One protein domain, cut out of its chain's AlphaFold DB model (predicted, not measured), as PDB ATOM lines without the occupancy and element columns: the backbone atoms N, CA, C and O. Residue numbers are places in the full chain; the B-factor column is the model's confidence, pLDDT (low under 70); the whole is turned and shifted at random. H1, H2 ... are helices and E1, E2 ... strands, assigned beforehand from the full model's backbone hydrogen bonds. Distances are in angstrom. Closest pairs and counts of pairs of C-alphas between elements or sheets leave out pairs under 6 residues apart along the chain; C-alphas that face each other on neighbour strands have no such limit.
ATOM      1  N   GLU A  12     -30.850 -14.041  -4.310       54.38
ATOM      2  CA  GLU A  12     -31.678 -13.296  -5.270       54.38
ATOM      3  C   GLU A  12     -30.991 -11.998  -5.720       54.38
ATOM      4  O   GLU A  12     -31.282 -11.486  -6.800       54.38
ATOM      5  N   ARG A  13     -30.077 -11.465  -4.895       65.31
ATOM      6  CA  ARG A  13     -29.317 -10.233  -5.139       65.31
ATOM      7  C   ARG A  13     -27.895 -10.392  -4.612       65.31
ATOM      8  O   ARG A  13     -27.703 -10.870  -3.495       65.31
ATOM      9  N   MET A  14     -26.918  -9.993  -5.424       74.25
ATOM     10  CA  MET A  14     -25.501  -9.968  -5.057       74.25
ATOM     11  C   MET A  14     -24.891  -8.615  -5.426       74.25
ATOM     12  O   MET A  14     -25.222  -8.053  -6.471       74.25
ATOM     13  N   ALA A  15     -23.996  -8.108  -4.579       78.62
ATOM     14  CA  ALA A  15     -23.161  -6.943  -4.864       78.62
ATOM     15  C   ALA A  15     -21.706  -7.384  -4.996       78.62
ATOM     16  O   ALA A  15     -21.249  -8.209  -4.206       78.62
ATOM     17  N   LEU A  16     -20.971  -6.794  -5.937       84.81
ATOM     18  CA  LEU A  16     -19.529  -6.983  -6.043       84.81
ATOM     19  C   LEU A  16     -18.813  -5.686  -5.683       84.81
ATOM     20  O   LEU A  16     -18.968  -4.678  -6.370       84.81
ATOM     21  N   LEU A  17     -18.002  -5.726  -4.635       84.00
ATOM     22  CA  LEU A  17     -17.145  -4.617  -4.243       84.00
ATOM     23  C   LEU A  17     -15.673  -4.978  -4.462       84.00
ATOM     24  O   LEU A  17     -15.288  -6.147  -4.409       84.00
ATOM     25  N   VAL A  18     -14.846  -3.959  -4.668       85.00
ATOM     26  CA  VAL A  18     -13.401  -4.058  -4.864       85.00
ATOM     27  C   VAL A  18     -12.680  -3.108  -3.915       85.00
ATOM     28  O   VAL A  18     -13.122  -1.986  -3.692       85.00
ATOM     29  N   SER A  19     -11.559  -3.528  -3.345       79.94
ATOM     30  CA  SER A  19     -10.698  -2.639  -2.565       79.94
ATOM     31  C   SER A  19      -9.221  -2.896  -2.828       79.94
ATOM     32  O   SER A  19      -8.845  -3.905  -3.426       79.94
ATOM     33  N   GLY A  20      -8.365  -1.975  -2.381       70.88
ATOM     34  CA  GLY A  20      -6.921  -2.199  -2.394       70.88
ATOM     35  C   GLY A  20      -6.517  -3.302  -1.412       70.88
ATOM     36  O   GLY A  20      -7.120  -3.443  -0.346       70.88
ATOM     37  N   ALA A  21      -5.474  -4.063  -1.746       62.31
ATOM     38  CA  ALA A  21      -5.011  -5.171  -0.916       62.31
ATOM     39  C   ALA A  21      -3.622  -4.945  -0.292       62.31
ATOM     40  O   ALA A  21      -2.636  -5.531  -0.739       62.31
ATOM     41  N   PRO A  22      -3.495  -4.179   0.807       58.75
ATOM     42  CA  PRO A  22      -2.288  -4.252   1.608       58.75
ATOM     43  C   PRO A  22      -2.443  -5.339   2.681       58.75
ATOM     44  O   PRO A  22      -2.817  -5.070   3.816       58.75
ATOM     45  N   ALA A  23      -2.068  -6.576   2.343       52.72
ATOM     46  CA  ALA A  23      -2.000  -7.691   3.299       52.72
ATOM     47  C   ALA A  23      -1.043  -7.454   4.491       52.72
ATOM     48  O   ALA A  23      -1.054  -8.211   5.458       52.72
ATOM     49  N   TYR A  24      -0.170  -6.447   4.387       56.94
ATOM     50  CA  TYR A  24       0.881  -6.124   5.354       56.94
ATOM     51  C   TYR A  24       0.491  -5.021   6.348       56.94
ATOM     52  O   TYR A  24       1.225  -4.785   7.307       56.94
ATOM     53  N   LYS A  25      -0.616  -4.305   6.112       59.12
ATOM     54  CA  LYS A  25      -1.098  -3.294   7.053       59.12
ATOM     55  C   LYS A  25      -1.899  -4.021   8.132       59.12
ATOM     56  O   LYS A  25      -2.800  -4.792   7.818       59.12
ATOM     57  N   GLU A  26      -1.512  -3.821   9.385       55.78
ATOM     58  CA  GLU A  26      -2.209  -4.368  10.561       55.78
ATOM     59  C   GLU A  26      -3.156  -3.322  11.175       55.78
ATOM     60  O   GLU A  26      -4.144  -3.692  11.796       55.78
ATOM     61  N   ASP A  27      -2.913  -2.029  10.916       56.53
ATOM     62  CA  ASP A  27      -3.727  -0.910  11.394       56.53
ATOM     63  C   ASP A  27      -4.372  -0.143  10.225       56.53
ATOM     64  O   ASP A  27      -3.721   0.181   9.223       56.53
ATOM     65  N   GLY A  28      -5.664   0.174  10.360       62.66
ATOM     66  CA  GLY A  28      -6.422   1.020   9.432       62.66
ATOM     67  C   GLY A  28      -7.742   0.409   8.952       62.66
ATOM     68  O   GLY A  28      -8.000  -0.781   9.130       62.66
ATOM     69  N   SER A  29      -8.566   1.254   8.329       67.31
ATOM     70  CA  SER A  29      -9.815   0.863   7.672       67.31
ATOM     71  C   SER A  29      -9.664   0.923   6.150       67.31
ATOM     72  O   SER A  29      -9.011   1.833   5.630       67.31
ATOM     73  N   VAL A  30     -10.247  -0.042   5.439       69.25
ATOM     74  CA  VAL A  30     -10.323  -0.064   3.974       69.25
ATOM     75  C   VAL A  30     -11.779   0.031   3.551       69.25
ATOM     76  O   VAL A  30     -12.572  -0.852   3.870       69.25
ATOM     77  N   SER A  31     -12.107   1.060   2.774       73.31
ATOM     78  CA  SER A  31     -13.441   1.219   2.199       73.31
ATOM     79  C   SER A  31     -13.494   0.613   0.794       73.31
ATOM     80  O   SER A  31     -12.776   1.087  -0.093       73.31
ATOM     81  N   PRO A  32     -14.283  -0.451   0.568       75.06
ATOM     82  CA  PRO A  32     -14.415  -1.062  -0.741       75.06
ATOM     83  C   PRO A  32     -15.347  -0.234  -1.644       75.06
ATOM     84  O   PRO A  32     -16.351   0.316  -1.198       75.06
ATOM     85  N   LEU A  33     -15.006  -0.156  -2.927       78.19
ATOM     86  CA  LEU A  33     -15.750   0.523  -3.985       78.19
ATOM     87  C   LEU A  33     -16.665  -0.464  -4.707       78.19
ATOM     88  O   LEU A  33     -16.307  -1.619  -4.917       78.19
ATOM     89  N   LEU A  34     -17.834  -0.008  -5.139       81.25
ATOM     90  CA  LEU A  34     -18.824  -0.852  -5.803       81.25
ATOM     91  C   LEU A  34     -18.589  -0.936  -7.309       81.25
ATOM     92  O   LEU A  34     -18.346   0.072  -7.974       81.25
ATOM     93  N   LEU A  35     -18.681  -2.153  -7.843       81.31
ATOM     94  CA  LEU A  35     -18.719  -2.405  -9.275       81.31
ATOM     95  C   LEU A  35     -20.166  -2.462  -9.746       81.31
ATOM     96  O   LEU A  35     -20.992  -3.216  -9.230       81.31
ATOM     97  N   SER A  36     -20.474  -1.643 -10.743       80.31
ATOM     98  CA  SER A  36     -21.824  -1.524 -11.279       80.31
ATOM     99  C   SER A  36     -22.044  -2.475 -12.457       80.31
ATOM    100  O   SER A  36     -21.110  -2.852 -13.163       80.31
ATOM    101  N   ARG A  37     -23.308  -2.845 -12.700       78.44
ATOM    102  CA  ARG A  37     -23.756  -3.585 -13.902       78.44
ATOM    103  C   ARG A  37     -23.124  -4.966 -14.102       78.44
ATOM    104  O   ARG A  37     -23.084  -5.458 -15.234       78.44
ATOM    105  N   VAL A  38     -22.678  -5.598 -13.020       84.31
ATOM    106  CA  VAL A  38     -22.189  -6.982 -13.026       84.31
ATOM    107  C   VAL A  38     -23.333  -7.925 -13.409       84.31
ATOM    108  O   VAL A  38     -24.429  -7.824 -12.866       84.31
ATOM    109  N   GLN A  39     -23.092  -8.786 -14.396       85.44
ATOM    110  CA  GLN A  39     -24.062  -9.742 -14.939       85.44
ATOM    111  C   GLN A  39     -23.897 -11.127 -14.328       85.44
ATOM    112  O   GLN A  39     -24.884 -11.805 -14.059       85.44
ATOM    113  N   ASP A  40     -22.649 -11.538 -14.119       86.06
ATOM    114  CA  ASP A  40     -22.316 -12.864 -13.620       86.06
ATOM    115  C   ASP A  40     -21.048 -12.819 -12.773       86.06
ATOM    116  O   ASP A  40     -20.150 -12.010 -13.025       86.06
ATOM    117  N   ILE A  41     -21.000 -13.703 -11.778       88.25
ATOM    118  CA  ILE A  41     -19.883 -13.886 -10.861       88.25
ATOM    119  C   ILE A  41     -19.669 -15.390 -10.686       88.25
ATOM    120  O   ILE A  41     -20.537 -16.103 -10.189       88.25
ATOM    121  N   SER A  42     -18.472 -15.851 -11.024       89.75
ATOM    122  CA  SER A  42     -18.043 -17.236 -10.892       89.75
ATOM    123  C   SER A  42     -16.758 -17.299 -10.075       89.75
ATOM    124  O   SER A  42     -15.824 -16.524 -10.281       89.75
ATOM    125  N   TYR A  43     -16.692 -18.225  -9.126       89.44
ATOM    126  CA  TYR A  43     -15.486 -18.486  -8.352       89.44
ATOM    127  C   TYR A  43     -15.296 -19.983  -8.133       89.44
ATOM    128  O   TYR A  43     -16.254 -20.741  -7.985       89.44
ATOM    129  N   GLY A  44     -14.039 -20.413  -8.082       87.38
ATOM    130  CA  GLY A  44     -13.668 -21.800  -7.824       87.38
ATOM    131  C   GLY A  44     -12.252 -21.892  -7.276       87.38
ATOM    132  O   GLY A  44     -11.428 -21.016  -7.518       87.38
ATOM    133  N   PHE A  45     -11.954 -22.943  -6.520       86.50
ATOM    134  CA  PHE A  45     -10.613 -23.166  -5.987       86.50
ATOM    135  C   PHE A  45     -10.207 -24.628  -6.126       86.50
ATOM    136  O   PHE A  45     -11.026 -25.534  -5.975       86.50
ATOM    137  N   ASP A  46      -8.920 -24.841  -6.376       79.50
ATOM    138  CA  ASP A  46      -8.275 -26.145  -6.271       79.50
ATOM    139  C   ASP A  46      -7.232 -26.073  -5.150       79.50
ATOM    140  O   ASP A  46      -6.440 -25.131  -5.081       79.50
ATOM    141  N   TYR A  47      -7.258 -27.048  -4.240       72.75
ATOM    142  CA  TYR A  47      -6.361 -27.117  -3.086       72.75
ATOM    143  C   TYR A  47      -5.200 -28.105  -3.265       72.75
ATOM    144  O   TYR A  47      -4.437 -28.321  -2.322       72.75
ATOM    145  N   GLY A  48      -5.036 -28.687  -4.463       65.94
ATOM    146  CA  GLY A  48      -3.780 -29.291  -4.925       65.94
ATOM    147  C   GLY A  48      -3.211 -30.399  -4.033       65.94
ATOM    148  O   GLY A  48      -1.993 -30.587  -3.973       65.94
ATOM    149  N   ALA A  49      -4.062 -31.118  -3.294       65.88
ATOM    150  CA  ALA A  49      -3.609 -32.155  -2.376       65.88
ATOM    151  C   ALA A  49      -2.995 -33.328  -3.149       65.88
ATOM    152  O   ALA A  49      -3.675 -34.031  -3.896       65.88
ATOM    153  N   THR A  50      -1.704 -33.574  -2.934       67.56
ATOM    154  CA  THR A  50      -1.001 -34.711  -3.532       67.56
ATOM    155  C   THR A  50      -0.730 -35.767  -2.476       67.56
ATOM    156  O   THR A  50      -0.287 -35.492  -1.362       67.56
ATOM    157  N   THR A  67      -5.736 -37.560  16.673       55.91
ATOM    158  CA  THR A  67      -6.810 -36.568  16.548       55.91
ATOM    159  C   THR A  67      -6.882 -35.940  15.151       55.91
ATOM    160  O   THR A  67      -7.901 -35.351  14.806       55.91
ATOM    161  N   THR A  68      -5.846 -36.083  14.313       52.12
ATOM    162  CA  THR A  68      -5.825 -35.463  12.981       52.12
ATOM    163  C   THR A  68      -5.029 -36.323  12.004       52.12
ATOM    164  O   THR A  68      -3.879 -36.650  12.271       52.12
ATOM    165  N   SER A  69      -5.645 -36.677  10.874       55.28
ATOM    166  CA  SER A  69      -4.985 -37.325   9.735       55.28
ATOM    167  C   SER A  69      -5.084 -36.379   8.545       55.28
ATOM    168  O   SER A  69      -6.164 -36.252   7.969       55.28
ATOM    169  N   ARG A  70      -3.993 -35.699   8.182       60.50
ATOM    170  CA  ARG A  70      -3.980 -34.760   7.045       60.50
ATOM    171  C   ARG A  70      -3.027 -35.243   5.953       60.50
ATOM    172  O   ARG A  70      -1.946 -35.750   6.247       60.50
ATOM    173  N   ILE A  71      -3.464 -35.106   4.701       62.19
ATOM    174  CA  ILE A  71      -2.597 -35.218   3.523       62.19
ATOM    175  C   ILE A  71      -1.818 -33.897   3.444       62.19
ATOM    176  O   ILE A  71      -2.447 -32.843   3.571       62.19
ATOM    177  N   PRO A  72      -0.484 -33.919   3.288       61.16
ATOM    178  CA  PRO A  72       0.298 -32.692   3.211       61.16
ATOM    179  C   PRO A  72      -0.092 -31.886   1.966       61.16
ATOM    180  O   PRO A  72      -0.050 -32.382   0.841       61.16
ATOM    181  N   ILE A  73      -0.470 -30.629   2.181       65.38
ATOM    182  CA  ILE A  73      -0.693 -29.646   1.120       65.38
ATOM    183  C   ILE A  73       0.670 -29.015   0.830       65.38
ATOM    184  O   ILE A  73       1.272 -28.414   1.718       65.38
ATOM    185  N   LEU A  74       1.188 -29.210  -0.383       61.84
ATOM    186  CA  LEU A  74       2.528 -28.744  -0.767       61.84
ATOM    187  C   LEU A  74       2.527 -27.348  -1.410       61.84
ATOM    188  O   LEU A  74       3.583 -26.731  -1.500       61.84
ATOM    189  N   TRP A  75       1.365 -26.863  -1.856       65.56
ATOM    190  CA  TRP A  75       1.203 -25.594  -2.570       65.56
ATOM    191  C   TRP A  75      -0.026 -24.860  -2.039       65.56
ATOM    192  O   TRP A  75      -1.010 -25.502  -1.673       65.56
ATOM    193  N   GLN A  76       0.015 -23.528  -2.003       72.88
ATOM    194  CA  GLN A  76      -1.166 -22.742  -1.649       72.88
ATOM    195  C   GLN A  76      -2.297 -22.970  -2.675       72.88
ATOM    196  O   GLN A  76      -2.011 -23.056  -3.876       72.88
ATOM    197  N   PRO A  77      -3.568 -23.064  -2.238       72.50
ATOM    198  CA  PRO A  77      -4.693 -23.114  -3.160       72.50
ATOM    199  C   PRO A  77      -4.707 -21.846  -4.015       72.50
ATOM    200  O   PRO A  77      -4.477 -20.747  -3.513       72.50
ATOM    201  N   THR A  78      -4.978 -22.000  -5.309       81.31
ATOM    202  CA  THR A  78      -5.255 -20.856  -6.183       81.31
ATOM    203  C   THR A  78      -6.751 -20.791  -6.413       81.31
ATOM    204  O   THR A  78      -7.390 -21.793  -6.741       81.31
ATOM    205  N   VAL A  79      -7.304 -19.604  -6.211       88.19
ATOM    206  CA  VAL A  79      -8.722 -19.329  -6.391       88.19
ATOM    207  C   VAL A  79      -8.887 -18.619  -7.730       88.19
ATOM    208  O   VAL A  79      -8.314 -17.551  -7.941       88.19
ATOM    209  N   GLY A  80      -9.646 -19.212  -8.644       90.62
ATOM    210  CA  GLY A  80     -10.105 -18.541  -9.854       90.62
ATOM    211  C   GLY A  80     -11.339 -17.705  -9.537       90.62
ATOM    212  O   GLY A  80     -12.282 -18.210  -8.928       90.62
ATOM    213  N   PHE A  81     -11.326 -16.441  -9.945       91.12
ATOM    214  CA  PHE A  81     -12.457 -15.530  -9.831       91.12
ATOM    215  C   PHE A  81     -12.725 -14.883 -11.184       91.12
ATOM    216  O   PHE A  81     -11.820 -14.327 -11.795       91.12
ATOM    217  N   GLN A  82     -13.958 -14.968 -11.660       93.38
ATOM    218  CA  GLN A  82     -14.360 -14.479 -12.969       93.38
ATOM    219  C   GLN A  82     -15.650 -13.697 -12.814       93.38
ATOM    220  O   GLN A  82     -16.562 -14.123 -12.107       93.38
ATOM    221  N   PHE A  83     -15.744 -12.561 -13.485       91.88
ATOM    222  CA  PHE A  83     -16.998 -11.831 -13.555       91.88
ATOM    223  C   PHE A  83     -17.102 -11.087 -14.875       91.88
ATOM    224  O   PHE A  83     -16.100 -10.748 -15.513       91.88
ATOM    225  N   SER A  84     -18.341 -10.832 -15.276       91.38
ATOM    226  CA  SER A  84     -18.648 -10.003 -16.435       91.38
ATOM    227  C   SER A  84     -19.561  -8.851 -16.041       91.38
ATOM    228  O   SER A  84     -20.422  -8.999 -15.173       91.38
ATOM    229  N   TYR A  85     -19.379  -7.691 -16.666       89.50
ATOM    230  CA  TYR A  85     -20.250  -6.530 -16.486       89.50
ATOM    231  C   TYR A  85     -20.533  -5.818 -17.805       89.50
ATOM    232  O   TYR A  85     -19.815  -5.981 -18.793       89.50
ATOM    233  N   LEU A  86     -21.590  -5.006 -17.816       85.94
ATOM    234  CA  LEU A  86     -21.899  -4.135 -18.949       85.94
ATOM    235  C   LEU A  86     -21.000  -2.899 -18.912       85.94
ATOM    236  O   LEU A  86     -21.028  -2.132 -17.948       85.94
ATOM    237  N   PHE A  87     -20.225  -2.697 -19.971       83.19
ATOM    238  CA  PHE A  87     -19.307  -1.570 -20.099       83.19
ATOM    239  C   PHE A  87     -20.078  -0.287 -20.442       83.19
ATOM    240  O   PHE A  87     -20.886  -0.287 -21.373       83.19
ATOM    241  N   PHE A  88     -19.863   0.800 -19.688       74.81
ATOM    242  CA  PHE A  88     -20.632   2.041 -19.870       74.81
ATOM    243  C   PHE A  88     -19.830   3.338 -19.698       74.81
ATOM    244  O   PHE A  88     -19.838   4.166 -20.606       74.81
ATOM    245  N   ASP A  89     -19.159   3.536 -18.559       75.12
ATOM    246  CA  ASP A  89     -18.526   4.812 -18.168       75.12
ATOM    247  C   ASP A  89     -17.060   4.678 -17.727       75.12
ATOM    248  O   ASP A  89     -16.487   5.613 -17.179       75.12
ATOM    249  N   ALA A  90     -16.459   3.506 -17.926       78.62
ATOM    250  CA  ALA A  90     -15.117   3.174 -17.456       78.62
ATOM    251  C   ALA A  90     -14.879   3.379 -15.935       78.62
ATOM    252  O   ALA A  90     -13.739   3.306 -15.469       78.62
ATOM    253  N   LEU A  91     -15.925   3.615 -15.122       80.12
ATOM    254  CA  LEU A  91     -15.776   3.754 -13.669       80.12
ATOM    255  C   LEU A  91     -15.379   2.425 -13.033       80.12
ATOM    256  O   LEU A  91     -14.579   2.409 -12.101       80.12
ATOM    257  N   ASN A  92     -15.887   1.312 -13.562       84.19
ATOM    258  CA  ASN A  92     -15.502  -0.021 -13.110       84.19
ATOM    259  C   ASN A  92     -14.003  -0.268 -13.338       84.19
ATOM    260  O   ASN A  92     -13.318  -0.714 -12.423       84.19
ATOM    261  N   GLU A  93     -13.477   0.085 -14.512       85.19
ATOM    262  CA  GLU A  93     -12.052   0.015 -14.850       85.19
ATOM    263  C   GLU A  93     -11.218   0.836 -13.865       85.19
ATOM    264  O   GLU A  93     -10.223   0.338 -13.338       85.19
ATOM    265  N   LYS A  94     -11.666   2.056 -13.543       83.25
ATOM    266  CA  LYS A  94     -11.019   2.912 -12.544       83.25
ATOM    267  C   LYS A  94     -11.050   2.302 -11.138       83.25
ATOM    268  O   LYS A  94     -10.028   2.312 -10.457       83.25
ATOM    269  N   ASN A  95     -12.189   1.756 -10.708       81.69
ATOM    270  CA  ASN A  95     -12.363   1.147  -9.382       81.69
ATOM    271  C   ASN A  95     -11.529  -0.129  -9.220       81.69
ATOM    272  O   ASN A  95     -11.014  -0.405  -8.140       81.69
ATOM    273  N   ILE A  96     -11.359  -0.881 -10.307       83.56
ATOM    274  CA  ILE A  96     -10.474  -2.046 -10.396       83.56
ATOM    275  C   ILE A  96      -8.989  -1.637 -10.393       83.56
ATOM    276  O   ILE A  96      -8.121  -2.460 -10.116       83.56
ATOM    277  N   GLY A  97      -8.687  -0.365 -10.659       77.25
ATOM    278  CA  GLY A  97      -7.338   0.186 -10.628       77.25
ATOM    279  C   GLY A  97      -6.673   0.306 -11.998       77.25
ATOM    280  O   GLY A  97      -5.466   0.511 -12.048       77.25
ATOM    281  N   LEU A  98      -7.399   0.196 -13.111       83.75
ATOM    282  CA  LEU A  98      -6.877   0.527 -14.445       83.75
ATOM    283  C   LEU A  98      -6.863   2.050 -14.655       83.75
ATOM    284  O   LEU A  98      -7.679   2.781 -14.088       83.75
ATOM    285  N   ASN A  99      -5.946   2.541 -15.490       83.31
ATOM    286  CA  ASN A  99      -5.891   3.962 -15.831       83.31
ATOM    287  C   ASN A  99      -6.933   4.315 -16.913       83.31
ATOM    288  O   ASN A  99      -6.976   3.694 -17.976       83.31
ATOM    289  N   VAL A 100      -7.753   5.339 -16.638       82.38
ATOM    290  CA  VAL A 100      -8.808   5.868 -17.531       82.38
ATOM    291  C   VAL A 100      -8.593   7.339 -17.936       82.38
ATOM    292  O   VAL A 100      -9.489   7.976 -18.494       82.38
ATOM    293  N   GLY A 101      -7.423   7.901 -17.616       74.19
ATOM    294  CA  GLY A 101      -7.067   9.317 -17.767       74.19
ATOM    295  C   GLY A 101      -6.350   9.686 -19.071       74.19
ATOM    296  O   GLY A 101      -5.962  10.838 -19.236       74.19
ATOM    297  N   GLY A 102      -6.179   8.746 -20.007       70.19
ATOM    298  CA  GLY A 102      -5.531   8.997 -21.304       70.19
ATOM    299  C   GLY A 102      -4.028   8.733 -21.375       70.19
ATOM    300  O   GLY A 102      -3.429   8.899 -22.446       70.19
ATOM    301  N   ASP A 103      -3.438   8.235 -20.296       79.56
ATOM    302  CA  ASP A 103      -2.143   7.559 -20.325       79.56
ATOM    303  C   ASP A 103      -2.318   6.059 -20.599       79.56
ATOM    304  O   ASP A 103      -3.413   5.592 -20.927       79.56
ATOM    305  N   GLY A 104      -1.220   5.301 -20.567       79.31
ATOM    306  CA  GLY A 104      -1.292   3.855 -20.744       79.31
ATOM    307  C   GLY A 104      -2.099   3.178 -19.647       79.31
ATOM    308  O   GLY A 104      -2.071   3.611 -18.500       79.31
ATOM    309  N   ILE A 105      -2.771   2.080 -19.987       83.88
ATOM    310  CA  ILE A 105      -3.675   1.358 -19.078       83.88
ATOM    311  C   ILE A 105      -3.022   0.944 -17.737       83.88
ATOM    312  O   ILE A 105      -3.710   0.875 -16.718       83.88
ATOM    313  N   PHE A 106      -1.697   0.736 -17.722       82.25
ATOM    314  CA  PHE A 106      -0.896   0.401 -16.532       82.25
ATOM    315  C   PHE A 106       0.036   1.528 -16.046       82.25
ATOM    316  O   PHE A 106       0.811   1.316 -15.116       82.25
ATOM    317  N   VAL A 107      -0.012   2.718 -16.650       76.25
ATOM    318  CA  VAL A 107       0.791   3.875 -16.215       76.25
ATOM    319  C   VAL A 107       0.129   4.478 -14.975       76.25
ATOM    320  O   VAL A 107      -1.069   4.734 -15.001       76.25
ATOM    321  N   GLU A 108       0.877   4.663 -13.881       69.50
ATOM    322  CA  GLU A 108       0.358   5.165 -12.585       69.50
ATOM    323  C   GLU A 108      -0.840   4.373 -12.014       69.50
ATOM    324  O   GLU A 108      -1.581   4.845 -11.152       69.50
ATOM    325  N   SER A 109      -1.027   3.139 -12.481       72.38
ATOM    326  CA  SER A 109      -2.116   2.263 -12.067       72.38
ATOM    327  C   SER A 109      -1.818   1.633 -10.697       72.38
ATOM    328  O   SER A 109      -0.725   1.102 -10.494       72.38
ATOM    329  N   PRO A 110      -2.790   1.571  -9.768       68.62
ATOM    330  CA  PRO A 110      -2.665   0.768  -8.551       68.62
ATOM    331  C   PRO A 110      -2.358  -0.716  -8.801       68.62
ATOM    332  O   PRO A 110      -1.836  -1.376  -7.912       68.62
ATOM    333  N   LEU A 111      -2.651  -1.246  -9.995       75.12
ATOM    334  CA  LEU A 111      -2.354  -2.632 -10.376       75.12
ATOM    335  C   LEU A 111      -0.889  -2.842 -10.771       75.12
ATOM    336  O   LEU A 111      -0.408  -3.979 -10.758       75.12
ATOM    337  N   TYR A 112      -0.183  -1.771 -11.137       72.50
ATOM    338  CA  TYR A 112       1.225  -1.811 -11.497       72.50
ATOM    339  C   TYR A 112       1.927  -0.503 -11.123       72.50
ATOM    340  O   TYR A 112       1.768   0.524 -11.780       72.50
ATOM    341  N   ARG A 113       2.783  -0.561 -10.100       65.25
ATOM    342  CA  ARG A 113       3.669   0.546  -9.737       65.25
ATOM    343  C   ARG A 113       5.097   0.224 -10.163       65.25
ATOM    344  O   ARG A 113       5.618  -0.848  -9.847       65.25
ATOM    345  N   VAL A 114       5.732   1.156 -10.876       58.19
ATOM    346  CA  VAL A 114       7.157   1.051 -11.218       58.19
ATOM    347  C   VAL A 114       7.952   0.945  -9.909       58.19
ATOM    348  O   VAL A 114       7.679   1.715  -8.985       58.19
ATOM    349  N   PRO A 115       8.903   0.000  -9.785       53.75
ATOM    350  CA  PRO A 115       9.744  -0.071  -8.600       53.75
ATOM    351  C   PRO A 115      10.519   1.243  -8.418       53.75
ATOM    352  O   PRO A 115      11.229   1.669  -9.327       53.75
ATOM    353  N   ASP A 116      10.375   1.877  -7.254       53.44
ATOM    354  CA  ASP A 116      11.179   3.040  -6.869       53.44
ATOM    355  C   ASP A 116      12.584   2.562  -6.473       53.44
ATOM    356  O   ASP A 116      12.741   1.789  -5.526       53.44
ATOM    357  N   PHE A 117      13.600   2.977  -7.233       54.53
ATOM    358  CA  PHE A 117      15.005   2.662  -6.960       54.53
ATOM    359  C   PHE A 117      15.780   3.847  -6.356       54.53
ATOM    360  O   PHE A 117      16.914   3.650  -5.907       54.53
ATOM    361  N   ASP A 118      15.183   5.045  -6.310       55.78
ATOM    362  CA  ASP A 118      15.839   6.292  -5.891       55.78
ATOM    363  C   ASP A 118      15.535   6.654  -4.423       55.78
ATOM    364  O   ASP A 118      16.310   7.365  -3.779       55.78
ATOM    365  N   GLY A 119      14.457   6.109  -3.847       50.81
ATOM    366  CA  GLY A 119      14.019   6.316  -2.462       50.81
ATOM    367  C   GLY A 119      14.403   5.208  -1.475       50.81
ATOM    368  O   GLY A 119      13.566   4.808  -0.665       50.81
ATOM    369  N   ASN A 120      15.639   4.691  -1.516       48.84
ATOM    370  CA  ASN A 120      16.135   3.661  -0.582       48.84
ATOM    371  C   ASN A 120      16.288   4.190   0.865       48.84
ATOM    372  O   ASN A 120      17.393   4.299   1.400       48.84
ATOM    373  N   THR A 121      15.181   4.489   1.539       42.47
ATOM    374  CA  THR A 121      15.086   4.336   2.990       42.47
ATOM    375  C   THR A 121      14.554   2.930   3.254       42.47
ATOM    376  O   THR A 121      13.685   2.443   2.543       42.47
ATOM    377  N   PHE A 122      15.088   2.237   4.261       47.66
ATOM    378  CA  PHE A 122      14.767   0.839   4.609       47.66
ATOM    379  C   PHE A 122      13.283   0.567   4.973       47.66
ATOM    380  O   PHE A 122      12.967  -0.520   5.449       47.66
ATOM    381  N   ASP A 123      12.395   1.538   4.758       43.97
ATOM    382  CA  ASP A 123      10.996   1.574   5.181       43.97
ATOM    383  C   ASP A 123      10.026   1.916   4.027       43.97
ATOM    384  O   ASP A 123       8.815   1.993   4.230       43.97
ATOM    385  N   THR A 124      10.514   2.117   2.791       37.12
ATOM    386  CA  THR A 124       9.634   2.261   1.618       37.12
ATOM    387  C   THR A 124       9.070   0.895   1.233       37.12
ATOM    388  O   THR A 124       9.643   0.111   0.477       37.12
ATOM    389  N   VAL A 125       7.919   0.578   1.827       47.78
ATOM    390  CA  VAL A 125       7.149  -0.627   1.526       47.78
ATOM    391  C   VAL A 125       6.680  -0.566   0.073       47.78
ATOM    392  O   VAL A 125       5.979   0.360  -0.329       47.78
ATOM    393  N   VAL A 126       7.072  -1.563  -0.720       47.78
ATOM    394  CA  VAL A 126       6.574  -1.745  -2.089       47.78
ATOM    395  C   VAL A 126       5.069  -2.008  -2.006       47.78
ATOM    396  O   VAL A 126       4.651  -3.088  -1.586       47.78
ATOM    397  N   ASP A 127       4.257  -1.015  -2.370       55.78
ATOM    398  CA  ASP A 127       2.812  -1.185  -2.524       55.78
ATOM    399  C   ASP A 127       2.558  -2.242  -3.605       55.78
ATOM    400  O   ASP A 127       2.948  -2.070  -4.763       55.78
ATOM    401  N   LYS A 128       1.975  -3.375  -3.204       60.12
ATOM    402  CA  LYS A 128       1.684  -4.493  -4.105       60.12
ATOM    403  C   LYS A 128       0.519  -4.135  -5.033       60.12
ATOM    404  O   LYS A 128      -0.432  -3.482  -4.603       60.12
ATOM    405  N   GLY A 129       0.596  -4.578  -6.288       64.88
ATOM    406  CA  GLY A 129      -0.422  -4.354  -7.321       64.88
ATOM    407  C   GLY A 129      -1.604  -5.320  -7.222       64.88
ATOM    408  O   GLY A 129      -1.937  -5.995  -8.205       64.88
ATOM    409  N   ASP A 130      -2.178  -5.412  -6.025       76.31
ATOM    410  CA  ASP A 130      -3.119  -6.446  -5.603       76.31
ATOM    411  C   ASP A 130      -4.456  -5.788  -5.242       76.31
ATOM    412  O   ASP A 130      -4.498  -4.728  -4.604       76.31
ATOM    413  N   VAL A 131      -5.560  -6.445  -5.588       83.25
ATOM    414  CA  VAL A 131      -6.912  -6.017  -5.202       83.25
ATOM    415  C   VAL A 131      -7.608  -7.103  -4.392       83.25
ATOM    416  O   VAL A 131      -7.290  -8.283  -4.510       83.25
ATOM    417  N   ASN A 132      -8.558  -6.710  -3.556       85.62
ATOM    418  CA  ASN A 132      -9.460  -7.624  -2.870       85.62
ATOM    419  C   ASN A 132     -10.859  -7.471  -3.452       85.62
ATOM    420  O   ASN A 132     -11.276  -6.355  -3.763       85.62
ATOM    421  N   PHE A 133     -11.593  -8.575  -3.541       88.50
ATOM    422  CA  PHE A 133     -13.002  -8.550  -3.923       88.50
ATOM    423  C   PHE A 133     -13.884  -9.004  -2.770       88.50
ATOM    424  O   PHE A 133     -13.495  -9.843  -1.960       88.50
ATOM    425  N   PHE A 134     -15.087  -8.454  -2.726       86.81
ATOM    426  CA  PHE A 134     -16.100  -8.760  -1.730       86.81
ATOM    427  C   PHE A 134     -17.414  -9.010  -2.452       86.81
ATOM    428  O   PHE A 134     -17.933  -8.116  -3.119       86.81
ATOM    429  N   VAL A 135     -17.948 -10.221  -2.328       87.25
ATOM    430  CA  VAL A 135     -19.286 -10.548  -2.818       87.25
ATOM    431  C   VAL A 135     -20.231 -10.502  -1.631       87.25
ATOM    432  O   VAL A 135     -20.161 -11.354  -0.747       87.25
ATOM    433  N   LEU A 136     -21.093  -9.492  -1.616       81.06
ATOM    434  CA  LEU A 136     -22.178  -9.387  -0.651       81.06
ATOM    435  C   LEU A 136     -23.374 -10.152  -1.176       81.06
ATOM    436  O   LEU A 136     -23.805  -9.921  -2.307       81.06
ATOM    437  N   ALA A 137     -23.917 -11.033  -0.349       77.44
ATOM    438  CA  ALA A 137     -25.023 -11.881  -0.731       77.44
ATOM    439  C   ALA A 137     -26.096 -11.891   0.365       77.44
ATOM    440  O   ALA A 137     -25.802 -11.921   1.562       77.44
ATOM    441  N   GLU A 138     -27.361 -11.834  -0.052       71.00
ATOM    442  CA  GLU A 138     -28.505 -11.858   0.859       71.00
ATOM    443  C   GLU A 138     -29.275 -13.178   0.750       71.00
ATOM    444  O   GLU A 138     -29.629 -13.615  -0.349       71.00
ATOM    445  N   ASP A 139     -29.572 -13.803   1.896       64.00
ATOM    446  CA  ASP A 139     -30.418 -14.995   1.939       64.00
ATOM    447  C   ASP A 139     -31.853 -14.673   1.483       64.00
ATOM    448  O   ASP A 139     -32.530 -13.791   2.017       64.00
ATOM    449  N   SER A 140     -32.347 -15.490   0.551       56.19
ATOM    450  CA  SER A 140     -33.724 -15.575   0.041       56.19
ATOM    451  C   SER A 140     -34.860 -15.414   1.068       56.19
ATOM    452  O   SER A 140     -35.993 -15.089   0.706       56.19
ATOM    453  N   SER A 141     -34.610 -15.671   2.354       52.84
ATOM    454  CA  SER A 141     -35.640 -15.652   3.390       52.84
ATOM    455  C   SER A 141     -36.057 -14.249   3.862       52.84
ATOM    456  O   SER A 141     -37.127 -14.130   4.468       52.84
ATOM    457  N   SER A 142     -35.291 -13.189   3.557       54.31
ATOM    458  CA  SER A 142     -35.568 -11.833   4.066       54.31
ATOM    459  C   SER A 142     -36.617 -11.051   3.251       54.31
ATOM    460  O   SER A 142     -37.279 -10.181   3.822       54.31
ATOM    461  N   ARG A 143     -36.807 -11.349   1.949       49.84
ATOM    462  CA  ARG A 143     -37.663 -10.615   0.972       49.84
ATOM    463  C   ARG A 143     -37.538  -9.080   0.986       49.84
ATOM    464  O   ARG A 143     -38.355  -8.396   0.366       49.84
ATOM    465  N   LYS A 144     -36.568  -8.524   1.702       52.28
ATOM    466  CA  LYS A 144     -36.270  -7.097   1.722       52.28
ATOM    467  C   LYS A 144     -35.059  -6.910   0.835       52.28
ATOM    468  O   LYS A 144     -34.179  -7.750   0.822       52.28
ATOM    469  N   ASP A 145     -35.067  -5.842   0.053       55.69
ATOM    470  CA  ASP A 145     -33.874  -5.421  -0.671       55.69
ATOM    471  C   ASP A 145     -32.734  -5.155   0.321       55.69
ATOM    472  O   ASP A 145     -33.021  -4.690   1.429       55.69
ATOM    473  N   ILE A 146     -31.476  -5.315  -0.095       57.00
ATOM    474  CA  ILE A 146     -30.308  -4.845   0.670       57.00
ATOM    475  C   ILE A 146     -30.515  -3.359   1.035       57.00
ATOM    476  O   ILE A 146     -30.236  -2.952   2.160       57.00
ATOM    477  N   LEU A 147     -31.143  -2.584   0.138       52.03
ATOM    478  CA  LEU A 147     -31.534  -1.178   0.335       52.03
ATOM    479  C   LEU A 147     -32.838  -0.940   1.116       52.03
ATOM    480  O   LEU A 147     -33.127   0.175   1.541       52.03
ATOM    481  N   GLY A 148     -33.665  -1.970   1.284       49.66
ATOM    482  CA  GLY A 148     -34.946  -1.916   1.995       49.66
ATOM    483  C   GLY A 148     -34.811  -2.217   3.488       49.66
ATOM    484  O   GLY A 148     -35.809  -2.233   4.218       49.66
ATOM    485  N   ARG A 149     -33.585  -2.489   3.953       52.50
ATOM    486  CA  ARG A 149     -33.262  -2.673   5.365       52.50
ATOM    487  C   ARG A 149     -33.137  -1.294   6.007       52.50
ATOM    488  O   ARG A 149     -32.120  -0.625   5.913       52.50
ATOM    489  N   THR A 150     -34.206  -0.850   6.658       51.12
ATOM    490  CA  THR A 150     -34.164   0.353   7.495       51.12
ATOM    491  C   THR A 150     -33.321   0.063   8.731       51.12
ATOM    492  O   THR A 150     -33.643  -0.876   9.467       51.12
ATOM    493  N   SER A 151     -32.275   0.859   8.966       48.03
ATOM    494  CA  SER A 151     -31.543   0.836  10.231       48.03
ATOM    495  C   SER A 151     -32.519   1.096  11.376       48.03
ATOM    496  O   SER A 151     -33.402   1.953  11.283       48.03
ATOM    497  N   SER A 152     -32.420   0.312  12.447       49.22
ATOM    498  CA  SER A 152     -33.122   0.680  13.668       49.22
ATOM    499  C   SER A 152     -32.340   1.828  14.311       49.22
ATOM    500  O   SER A 152     -31.110   1.830  14.277       49.22
ATOM    501  N   TYR A 282      -5.134 -10.968  -8.407       86.62
ATOM    502  CA  TYR A 282      -4.336 -10.492  -9.518       86.62
ATOM    503  C   TYR A 282      -5.109 -10.653 -10.815       86.62
ATOM    504  O   TYR A 282      -5.571 -11.753 -11.123       86.62
ATOM    505  N   ILE A 283      -5.228  -9.574 -11.586       88.31
ATOM    506  CA  ILE A 283      -5.829  -9.640 -12.918       88.31
ATOM    507  C   ILE A 283      -4.965 -10.514 -13.840       88.31
ATOM    508  O   ILE A 283      -3.736 -10.382 -13.849       88.31
ATOM    509  N   SER A 284      -5.622 -11.406 -14.580       90.44
ATOM    510  CA  SER A 284      -5.021 -12.366 -15.518       90.44
ATOM    511  C   SER A 284      -5.550 -12.216 -16.943       90.44
ATOM    512  O   SER A 284      -4.819 -12.450 -17.899       90.44
ATOM    513  N   ARG A 285      -6.797 -11.766 -17.116       92.19
ATOM    514  CA  ARG A 285      -7.347 -11.418 -18.429       92.19
ATOM    515  C   ARG A 285      -8.288 -10.231 -18.312       92.19
ATOM    516  O   ARG A 285      -9.042 -10.126 -17.345       92.19
ATOM    517  N   TYR A 286      -8.245  -9.373 -19.322       92.38
ATOM    518  CA  TYR A 286      -9.192  -8.288 -19.545       92.38
ATOM    519  C   TYR A 286      -9.668  -8.359 -20.994       92.38
ATOM    520  O   TYR A 286      -8.848  -8.394 -21.911       92.38
ATOM    521  N   SER A 287     -10.977  -8.428 -21.219       92.94
ATOM    522  CA  SER A 287     -11.532  -8.498 -22.570       92.94
ATOM    523  C   SER A 287     -12.800  -7.670 -22.698       92.94
ATOM    524  O   SER A 287     -13.666  -7.729 -21.827       92.94
ATOM    525  N   ILE A 288     -12.909  -6.929 -23.800       91.44
ATOM    526  CA  ILE A 288     -14.092  -6.153 -24.163       91.44
ATOM    527  C   ILE A 288     -14.663  -6.744 -25.446       91.44
ATOM    528  O   ILE A 288     -13.967  -6.809 -26.456       91.44
ATOM    529  N   ASN A 289     -15.937  -7.123 -25.408       91.62
ATOM    530  CA  ASN A 289     -16.704  -7.512 -26.584       91.62
ATOM    531  C   ASN A 289     -17.800  -6.473 -26.829       91.62
ATOM    532  O   ASN A 289     -18.633  -6.202 -25.958       91.62
ATOM    533  N   ALA A 290     -17.807  -5.905 -28.029       87.44
ATOM    534  CA  ALA A 290     -18.856  -5.023 -28.508       87.44
ATOM    535  C   ALA A 290     -19.392  -5.577 -29.823       87.44
ATOM    536  O   ALA A 290     -18.655  -5.679 -30.795       87.44
ATOM    537  N   SER A 291     -20.679  -5.913 -29.874       87.00
ATOM    538  CA  SER A 291     -21.332  -6.385 -31.097       87.00
ATOM    539  C   SER A 291     -22.602  -5.592 -31.370       87.00
ATOM    540  O   SER A 291     -23.343  -5.239 -30.449       87.00
ATOM    541  N   LEU A 292     -22.874  -5.330 -32.646       84.25
ATOM    542  CA  LEU A 292     -24.098  -4.684 -33.097       84.25
ATOM    543  C   LEU A 292     -25.329  -5.458 -32.597       84.25
ATOM    544  O   LEU A 292     -25.407  -6.679 -32.715       84.25
ATOM    545  N   GLY A 293     -26.312  -4.741 -32.056       77.31
ATOM    546  CA  GLY A 293     -27.543  -5.334 -31.532       77.31
ATOM    547  C   GLY A 293     -27.384  -5.998 -30.164       77.31
ATOM    548  O   GLY A 293     -28.360  -6.533 -29.645       77.31
ATOM    549  N   SER A 294     -26.195  -5.926 -29.560       82.12
ATOM    550  CA  SER A 294     -25.914  -6.390 -28.200       82.12
ATOM    551  C   SER A 294     -25.387  -5.250 -27.325       82.12
ATOM    552  O   SER A 294     -25.121  -4.141 -27.798       82.12
ATOM    553  N   PHE A 295     -25.275  -5.501 -26.022       81.81
ATOM    554  CA  PHE A 295     -24.593  -4.592 -25.103       81.81
ATOM    555  C   PHE A 295     -23.085  -4.819 -25.159       81.81
ATOM    556  O   PHE A 295     -22.640  -5.945 -25.375       81.81
ATOM    557  N   VAL A 296     -22.302  -3.763 -24.923       84.81
ATOM    558  CA  VAL A 296     -20.861  -3.924 -24.709       84.81
ATOM    559  C   VAL A 296     -20.655  -4.631 -23.378       84.81
ATOM    560  O   VAL A 296     -21.149  -4.178 -22.342       84.81
ATOM    561  N   THR A 297     -19.928  -5.738 -23.409       89.69
ATOM    562  CA  THR A 297     -19.611  -6.527 -22.221       89.69
ATOM    563  C   THR A 297     -18.114  -6.516 -21.982       89.69
ATOM    564  O   THR A 297     -17.315  -6.557 -22.917       89.69
ATOM    565  N   CYS A 298     -17.738  -6.444 -20.713       90.06
ATOM    566  CA  CYS A 298     -16.370  -6.612 -20.266       90.06
ATOM    567  C   CYS A 298     -16.292  -7.888 -19.430       90.06
ATOM    568  O   CYS A 298     -17.119  -8.093 -18.539       90.06
ATOM    569  N   SER A 299     -15.327  -8.748 -19.739       93.25
ATOM    570  CA  SER A 299     -15.057  -9.987 -19.010       93.25
ATOM    571  C   SER A 299     -13.671  -9.922 -18.389       93.25
ATOM    572  O   SER A 299     -12.689  -9.641 -19.084       93.25
ATOM    573  N   LEU A 300     -13.592 -10.203 -17.088       91.62
ATOM    574  CA  LEU A 300     -12.333 -10.228 -16.357       91.62
ATOM    575  C   LEU A 300     -12.112 -11.565 -15.674       91.62
ATOM    576  O   LEU A 300     -13.032 -12.157 -15.111       91.62
ATOM    577  N   ASP A 301     -10.844 -11.962 -15.656       93.06
ATOM    578  CA  ASP A 301     -10.369 -13.117 -14.911       93.06
ATOM    579  C   ASP A 301      -9.312 -12.696 -13.901       93.06
ATOM    580  O   ASP A 301      -8.319 -12.038 -14.234       93.06
ATOM    581  N   TYR A 302      -9.494 -13.159 -12.674       90.50
ATOM    582  CA  TYR A 302      -8.605 -12.958 -11.549       90.50
ATOM    583  C   TYR A 302      -8.117 -14.282 -10.990       90.50
ATOM    584  O   TYR A 302      -8.847 -15.270 -10.897       90.50
ATOM    585  N   GLN A 303      -6.869 -14.260 -10.543       88.69
ATOM    586  CA  GLN A 303      -6.302 -15.300  -9.706       88.69
ATOM    587  C   GLN A 303      -6.075 -14.736  -8.310       88.69
ATOM    588  O   GLN A 303      -5.285 -13.809  -8.136       88.69
ATOM    589  N   CYS A 304      -6.759 -15.297  -7.323       86.62
ATOM    590  CA  CYS A 304      -6.667 -14.889  -5.930       86.62
ATOM    591  C   CYS A 304      -5.867 -15.910  -5.117       86.62
ATOM    592  O   CYS A 304      -5.879 -17.114  -5.397       86.62
ATOM    593  N   SER A 305      -5.161 -15.415  -4.101       83.31
ATOM    594  CA  SER A 305      -4.351 -16.256  -3.206       83.31
ATOM    595  C   SER A 305      -5.141 -16.761  -2.000       83.31
ATOM    596  O   SER A 305      -4.716 -17.708  -1.343       83.31
ATOM    597  N   ASN A 306      -6.274 -16.126  -1.689       85.19
ATOM    598  CA  ASN A 306      -7.126 -16.512  -0.572       85.19
ATOM    599  C   ASN A 306      -8.618 -16.287  -0.867       85.19
ATOM    600  O   ASN A 306      -8.980 -15.441  -1.684       85.19
ATOM    601  N   MET A 307      -9.469 -17.024  -0.153       89.25
ATOM    602  CA  MET A 307     -10.923 -16.860  -0.122       89.25
ATOM    603  C   MET A 307     -11.419 -17.040   1.318       89.25
ATOM    604  O   MET A 307     -10.974 -17.950   2.019       89.25
ATOM    605  N   THR A 308     -12.345 -16.193   1.755       87.38
ATOM    606  CA  THR A 308     -12.967 -16.223   3.081       87.38
ATOM    607  C   THR A 308     -14.484 -16.189   2.955       87.38
ATOM    608  O   THR A 308     -15.033 -15.590   2.034       87.38
ATOM    609  N   PHE A 309     -15.156 -16.857   3.889       87.62
ATOM    610  CA  PHE A 309     -16.602 -16.799   4.060       87.62
ATOM    611  C   PHE A 309     -16.848 -16.204   5.438       87.62
ATOM    612  O   PHE A 309     -16.530 -16.838   6.444       87.62
ATOM    613  N   ASP A 310     -17.354 -14.981   5.468       84.75
ATOM    614  CA  ASP A 310     -17.617 -14.222   6.681       84.75
ATOM    615  C   ASP A 310     -19.102 -13.822   6.718       84.75
ATOM    616  O   ASP A 310     -19.788 -13.808   5.696       84.75
ATOM    617  N   VAL A 311     -19.609 -13.506   7.907       81.75
ATOM    618  CA  VAL A 311     -20.936 -12.903   8.093       81.75
ATOM    619  C   VAL A 311     -20.703 -11.515   8.660       81.75
ATOM    620  O   VAL A 311     -19.923 -11.367   9.598       81.75
ATOM    621  N   ILE A 312     -21.354 -10.500   8.096       75.75
ATOM    622  CA  ILE A 312     -21.177  -9.118   8.552       75.75
ATOM    623  C   ILE A 312     -21.806  -8.983   9.937       75.75
ATOM    624  O   ILE A 312     -23.019  -9.116  10.080       75.75
ATOM    625  N   ASP A 313     -21.001  -8.725  10.961       71.62
ATOM    626  CA  ASP A 313     -21.468  -8.456  12.317       71.62
ATOM    627  C   ASP A 313     -21.175  -7.009  12.738       71.62
ATOM    628  O   ASP A 313     -22.027  -6.142  12.550       71.62
ATOM    629  N   ASP A 314     -19.986  -6.758  13.276       64.25
ATOM    630  CA  ASP A 314     -19.503  -5.481  13.787       64.25
ATOM    631  C   ASP A 314     -18.195  -5.066  13.090       64.25
ATOM    632  O   ASP A 314     -17.942  -3.871  12.936       64.25
ATOM    633  N   SER A 315     -17.371  -6.021  12.637       69.00
ATOM    634  CA  SER A 315     -16.186  -5.744  11.823       69.00
ATOM    635  C   SER A 315     -15.787  -6.947  10.972       69.00
ATOM    636  O   SER A 315     -15.619  -8.065  11.449       69.00
ATOM    637  N   VAL A 316     -15.583  -6.704   9.679       75.88
ATOM    638  CA  VAL A 316     -15.031  -7.710   8.772       75.88
ATOM    639  C   VAL A 316     -13.553  -7.417   8.568       75.88
ATOM    640  O   VAL A 316     -13.180  -6.284   8.276       75.88
ATOM    641  N   LEU A 317     -12.707  -8.437   8.685       80.31
ATOM    642  CA  LEU A 317     -11.285  -8.315   8.373       80.31
ATOM    643  C   LEU A 317     -11.023  -8.470   6.876       80.31
ATOM    644  O   LEU A 317     -11.653  -9.285   6.197       80.31
ATOM    645  N   SER A 318     -10.016  -7.764   6.376       82.00
ATOM    646  CA  SER A 318      -9.552  -7.911   5.000       82.00
ATOM    647  C   SER A 318      -9.230  -9.387   4.675       82.00
ATOM    648  O   SER A 318      -8.597 -10.088   5.475       82.00
ATOM    649  N   PRO A 319      -9.663  -9.907   3.510       84.25
ATOM    650  CA  PRO A 319      -9.389 -11.283   3.100       84.25
ATOM    651  C   PRO A 319      -7.932 -11.472   2.654       84.25
ATOM    652  O   PRO A 319      -7.503 -12.605   2.422       84.25
ATOM    653  N   ALA A 320      -7.172 -10.380   2.531       81.69
ATOM    654  CA  ALA A 320      -5.769 -10.379   2.155       81.69
ATOM    655  C   ALA A 320      -4.912 -11.192   3.139       81.69
ATOM    656  O   ALA A 320      -5.100 -11.105   4.354       81.69
ATOM    657  N   VAL A 321      -3.957 -11.967   2.617       79.12
ATOM    658  CA  VAL A 321      -3.085 -12.849   3.416       79.12
ATOM    659  C   VAL A 321      -1.625 -12.445   3.323       79.12
ATOM    660  O   VAL A 321      -1.129 -12.079   2.254       79.12
ATOM    661  N   ASN A 322      -0.928 -12.522   4.455       76.00
ATOM    662  CA  ASN A 322       0.507 -12.285   4.527       76.00
ATOM    663  C   ASN A 322       1.322 -13.543   4.168       76.00
ATOM    664  O   ASN A 322       0.783 -14.640   4.013       76.00
ATOM    665  N   ASP A 323       2.648 -13.402   4.112       71.56
ATOM    666  CA  ASP A 323       3.594 -14.475   3.764       71.56
ATOM    667  C   ASP A 323       3.580 -15.671   4.752       71.56
ATOM    668  O   ASP A 323       4.314 -16.640   4.565       71.56
ATOM    669  N   LYS A 324       2.788 -15.623   5.833       72.19
ATOM    670  CA  LYS A 324       2.592 -16.719   6.799       72.19
ATOM    671  C   LYS A 324       1.183 -17.316   6.744       72.19
ATOM    672  O   LYS A 324       0.888 -18.215   7.531       72.19
ATOM    673  N   GLY A 325       0.324 -16.827   5.848       71.69
ATOM    674  CA  GLY A 325      -1.059 -17.275   5.709       71.69
ATOM    675  C   GLY A 325      -2.028 -16.687   6.726       71.69
ATOM    676  O   GLY A 325      -3.166 -17.145   6.802       71.69
ATOM    677  N   ALA A 326      -1.603 -15.704   7.523       78.12
ATOM    678  CA  ALA A 326      -2.517 -14.981   8.396       78.12
ATOM    679  C   ALA A 326      -3.220 -13.872   7.603       78.12
ATOM    680  O   ALA A 326      -2.600 -13.220   6.757       78.12
ATOM    681  N   ARG A 327      -4.515 -13.683   7.879       78.62
ATOM    682  CA  ARG A 327      -5.303 -12.566   7.344       78.62
ATOM    683  C   ARG A 327      -4.768 -11.242   7.892       78.62
ATOM    684  O   ARG A 327      -4.266 -11.210   9.013       78.62
ATOM    685  N   SER A 328      -4.900 -10.177   7.111       74.75
ATOM    686  CA  SER A 328      -4.607  -8.812   7.558       74.75
ATOM    687  C   SER A 328      -5.555  -8.385   8.686       74.75
ATOM    688  O   SER A 328      -6.749  -8.686   8.644       74.75
ATOM    689  N   GLY A 329      -5.026  -7.653   9.675       71.62
ATOM    690  CA  GLY A 329      -5.805  -7.022  10.744       71.62
ATOM    691  C   GLY A 329      -6.656  -5.819  10.315       71.62
ATOM    692  O   GLY A 329      -7.394  -5.286  11.140       71.62
ATOM    693  N   GLN A 330      -6.597  -5.390   9.047       73.00
ATOM    694  CA  GLN A 330      -7.393  -4.256   8.570       73.00
ATOM    695  C   GLN A 330      -8.889  -4.543   8.605       73.00
ATOM    696  O   GLN A 330      -9.349  -5.569   8.097       73.00
ATOM    697  N   VAL A 331      -9.644  -3.578   9.125       75.44
ATOM    698  CA  VAL A 331     -11.106  -3.610   9.125       75.44
ATOM    699  C   VAL A 331     -11.623  -3.096   7.783       75.44
ATOM    700  O   VAL A 331     -11.142  -2.096   7.256       75.44
ATOM    701  N   VAL A 332     -12.599  -3.792   7.213       75.62
ATOM    702  CA  VAL A 332     -13.286  -3.405   5.982       75.62
ATOM    703  C   VAL A 332     -14.512  -2.587   6.362       75.62
ATOM    704  O   VAL A 332     -15.421  -3.107   7.003       75.62
ATOM    705  N   ASP A 333     -14.530  -1.318   5.964       73.94
ATOM    706  CA  ASP A 333     -15.635  -0.387   6.204       73.94
ATOM    707  C   ASP A 333     -16.446  -0.193   4.925       73.94
ATOM    708  O   ASP A 333     -16.101   0.599   4.048       73.94
ATOM    709  N   ILE A 334     -17.500  -0.995   4.797       71.44
ATOM    710  CA  ILE A 334     -18.450  -0.945   3.687       71.44
ATOM    711  C   ILE A 334     -19.341   0.284   3.874       71.44
ATOM    712  O   ILE A 334     -20.266   0.269   4.683       71.44
ATOM    713  N   ASP A 335     -19.064   1.338   3.107       64.56
ATOM    714  CA  ASP A 335     -19.831   2.572   3.200       64.56
ATOM    715  C   ASP A 335     -21.222   2.415   2.561       64.56
ATOM    716  O   ASP A 335     -21.396   2.131   1.371       64.56
ATOM    717  N   GLU A 336     -22.215   2.601   3.418       58.16
ATOM    718  CA  GLU A 336     -23.645   2.432   3.194       58.16
ATOM    719  C   GLU A 336     -24.188   3.313   2.052       58.16
ATOM    720  O   GLU A 336     -25.052   2.893   1.272       58.16
ATOM    721  N   ASP A 337     -23.636   4.517   1.896       55.12
ATOM    722  CA  ASP A 337     -24.073   5.484   0.885       55.12
ATOM    723  C   ASP A 337     -23.826   4.959  -0.550       55.12
ATOM    724  O   ASP A 337     -24.660   5.155  -1.438       55.12
ATOM    725  N   TYR A 338     -22.754   4.184  -0.772       55.59
ATOM    726  CA  TYR A 338     -22.403   3.640  -2.095       55.59
ATOM    727  C   TYR A 338     -23.293   2.474  -2.532       55.59
ATOM    728  O   TYR A 338     -23.607   2.354  -3.720       55.59
ATOM    729  N   LEU A 339     -23.736   1.628  -1.596       56.59
ATOM    730  CA  LEU A 339     -24.687   0.549  -1.894       56.59
ATOM    731  C   LEU A 339     -26.012   1.136  -2.394       56.59
ATOM    732  O   LEU A 339     -26.582   0.655  -3.377       56.59
ATOM    733  N   THR A 340     -26.456   2.224  -1.765       51.94
ATOM    734  CA  THR A 340     -27.698   2.929  -2.103       51.94
ATOM    735  C   THR A 340     -27.681   3.508  -3.519       51.94
ATOM    736  O   THR A 340     -28.692   3.459  -4.222       51.94
ATOM    737  N   GLU A 341     -26.531   4.000  -3.986       44.84
ATOM    738  CA  GLU A 341     -26.390   4.550  -5.336       44.84
ATOM    739  C   GLU A 341     -26.319   3.471  -6.430       44.84
ATOM    740  O   GLU A 341     -26.962   3.623  -7.471       44.84
ATOM    741  N   ALA A 342     -25.614   2.356  -6.215       45.84
ATOM    742  CA  ALA A 342     -25.386   1.367  -7.276       45.84
ATOM    743  C   ALA A 342     -26.536   0.376  -7.511       45.84
ATOM    744  O   ALA A 342     -26.650  -0.169  -8.609       45.84
ATOM    745  N   PHE A 343     -27.395   0.139  -6.517       43.88
ATOM    746  CA  PHE A 343     -28.613  -0.663  -6.695       43.88
ATOM    747  C   PHE A 343     -29.816   0.176  -7.154       43.88
ATOM    748  O   PHE A 343     -30.853  -0.380  -7.517       43.88
ATOM    749  N   SER A 344     -29.664   1.503  -7.254       44.22
ATOM    750  CA  SER A 344     -30.651   2.402  -7.865       44.22
ATOM    751  C   SER A 344     -30.631   2.334  -9.403       44.22
ATOM    752  O   SER A 344     -30.553   3.338 -10.107       44.22
TER     753      SER A 344
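What this domain is: This is residues 12 to 50, 67 to 152 and 282 to 344 of the 558 residues of an uncharacterized protein of Dehalococcoidia bacterium (UniProt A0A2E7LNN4). A small sheet, E2 E1 E6, lies over one face of a larger, twisted sheet, E3 E5 E8 E7; the two are only partly face to face, their strands crossed, with E8 bending sharply to pass near E6. H1 covers E2, while the unnamed stretch of residues 312 to 335 runs over the other face of the small sheet to H2, and residues 117 to 123 stick out as the tip of a long loop. The printed part has 188 residues, with eight named strands and two named helices in the order E1 E2 E3 E4 E5 H1 E6 E7 E8 H2. Both sheets are antiparallel in the orders named, and the class is mostly strand, with under half of the residues in named elements. The whole is compact, with a radius of gyration of the C-alphas of 18.5 A and spans of 53 by 49 by 39 A.

Where its parts are: Start in the larger sheet with E3, residues 38 to 46, 24.6 A long, and E5, residues 78 to 86, 26.8 A. Find C-alpha 282 at (-4.336, -10.492, -9.518); there E7 begins, residues 282 to 291, 27.8 A, and E8 follows, residues 297 to 311, 31.0 A, with a bend of 97 degrees at residue 305. In the small sheet, E1, residues 12 to 20, runs 27.3 A from C-alpha 12 at (-31.678, -13.296, -5.270), beside E2, residues 33 to 35, and E6, residues 131 to 139, 26.2 A. E4 is residues 68 to 70, H1 residues 91 to 96, and H2 residues 336 to 342, ending at C-alpha 342 (-25.386, 1.367, -7.276).

How they stand to each other: Look first at inner strand E5: it is antiparallel to E3 at 171 degrees, with N 42 and O 82 2.8 A apart, and to E8 at 130 degrees, with N 302 and O 81 2.7 A apart. E7 and E8 form a hairpin, with N 284 and O 301 at 2.8 A. In the small sheet E1 is antiparallel to E6 at 159 degrees, with N 17 and O 134 at 2.8 A, and forms a hairpin with E2, with N 33 and O 18 at 2.7 A. Between the sheets, E6 and E8 are near each other, and the closest C-alphas of E6 and E7, Val 131 and Tyr 282, are 6.7 A apart. H1 is on the small sheet at a height of 7.9 A, over E2 and across the strands at 69 degrees on the local plane; H2 only grazes that sheet. In H1 and H2 every O i to N i+4 pair is within hydrogen-bond range. E4 pairs with no named strand.

The domain as a whole: The farthest C-alphas, Thr 67 and Leu 292, are 61.5 A apart. Two cuts leave out residues 51 to 66, a gap of 21.0 A between C-alphas, and 153 to 281, a gap of 38.6 A. The links E1 to E2, H1 to E6 and E8 to H2 are long. The mean pLDDT of the printed part is 72.6; 69 residues are under 70, among them 113 to 129, 139 to 152 and 335 to 344.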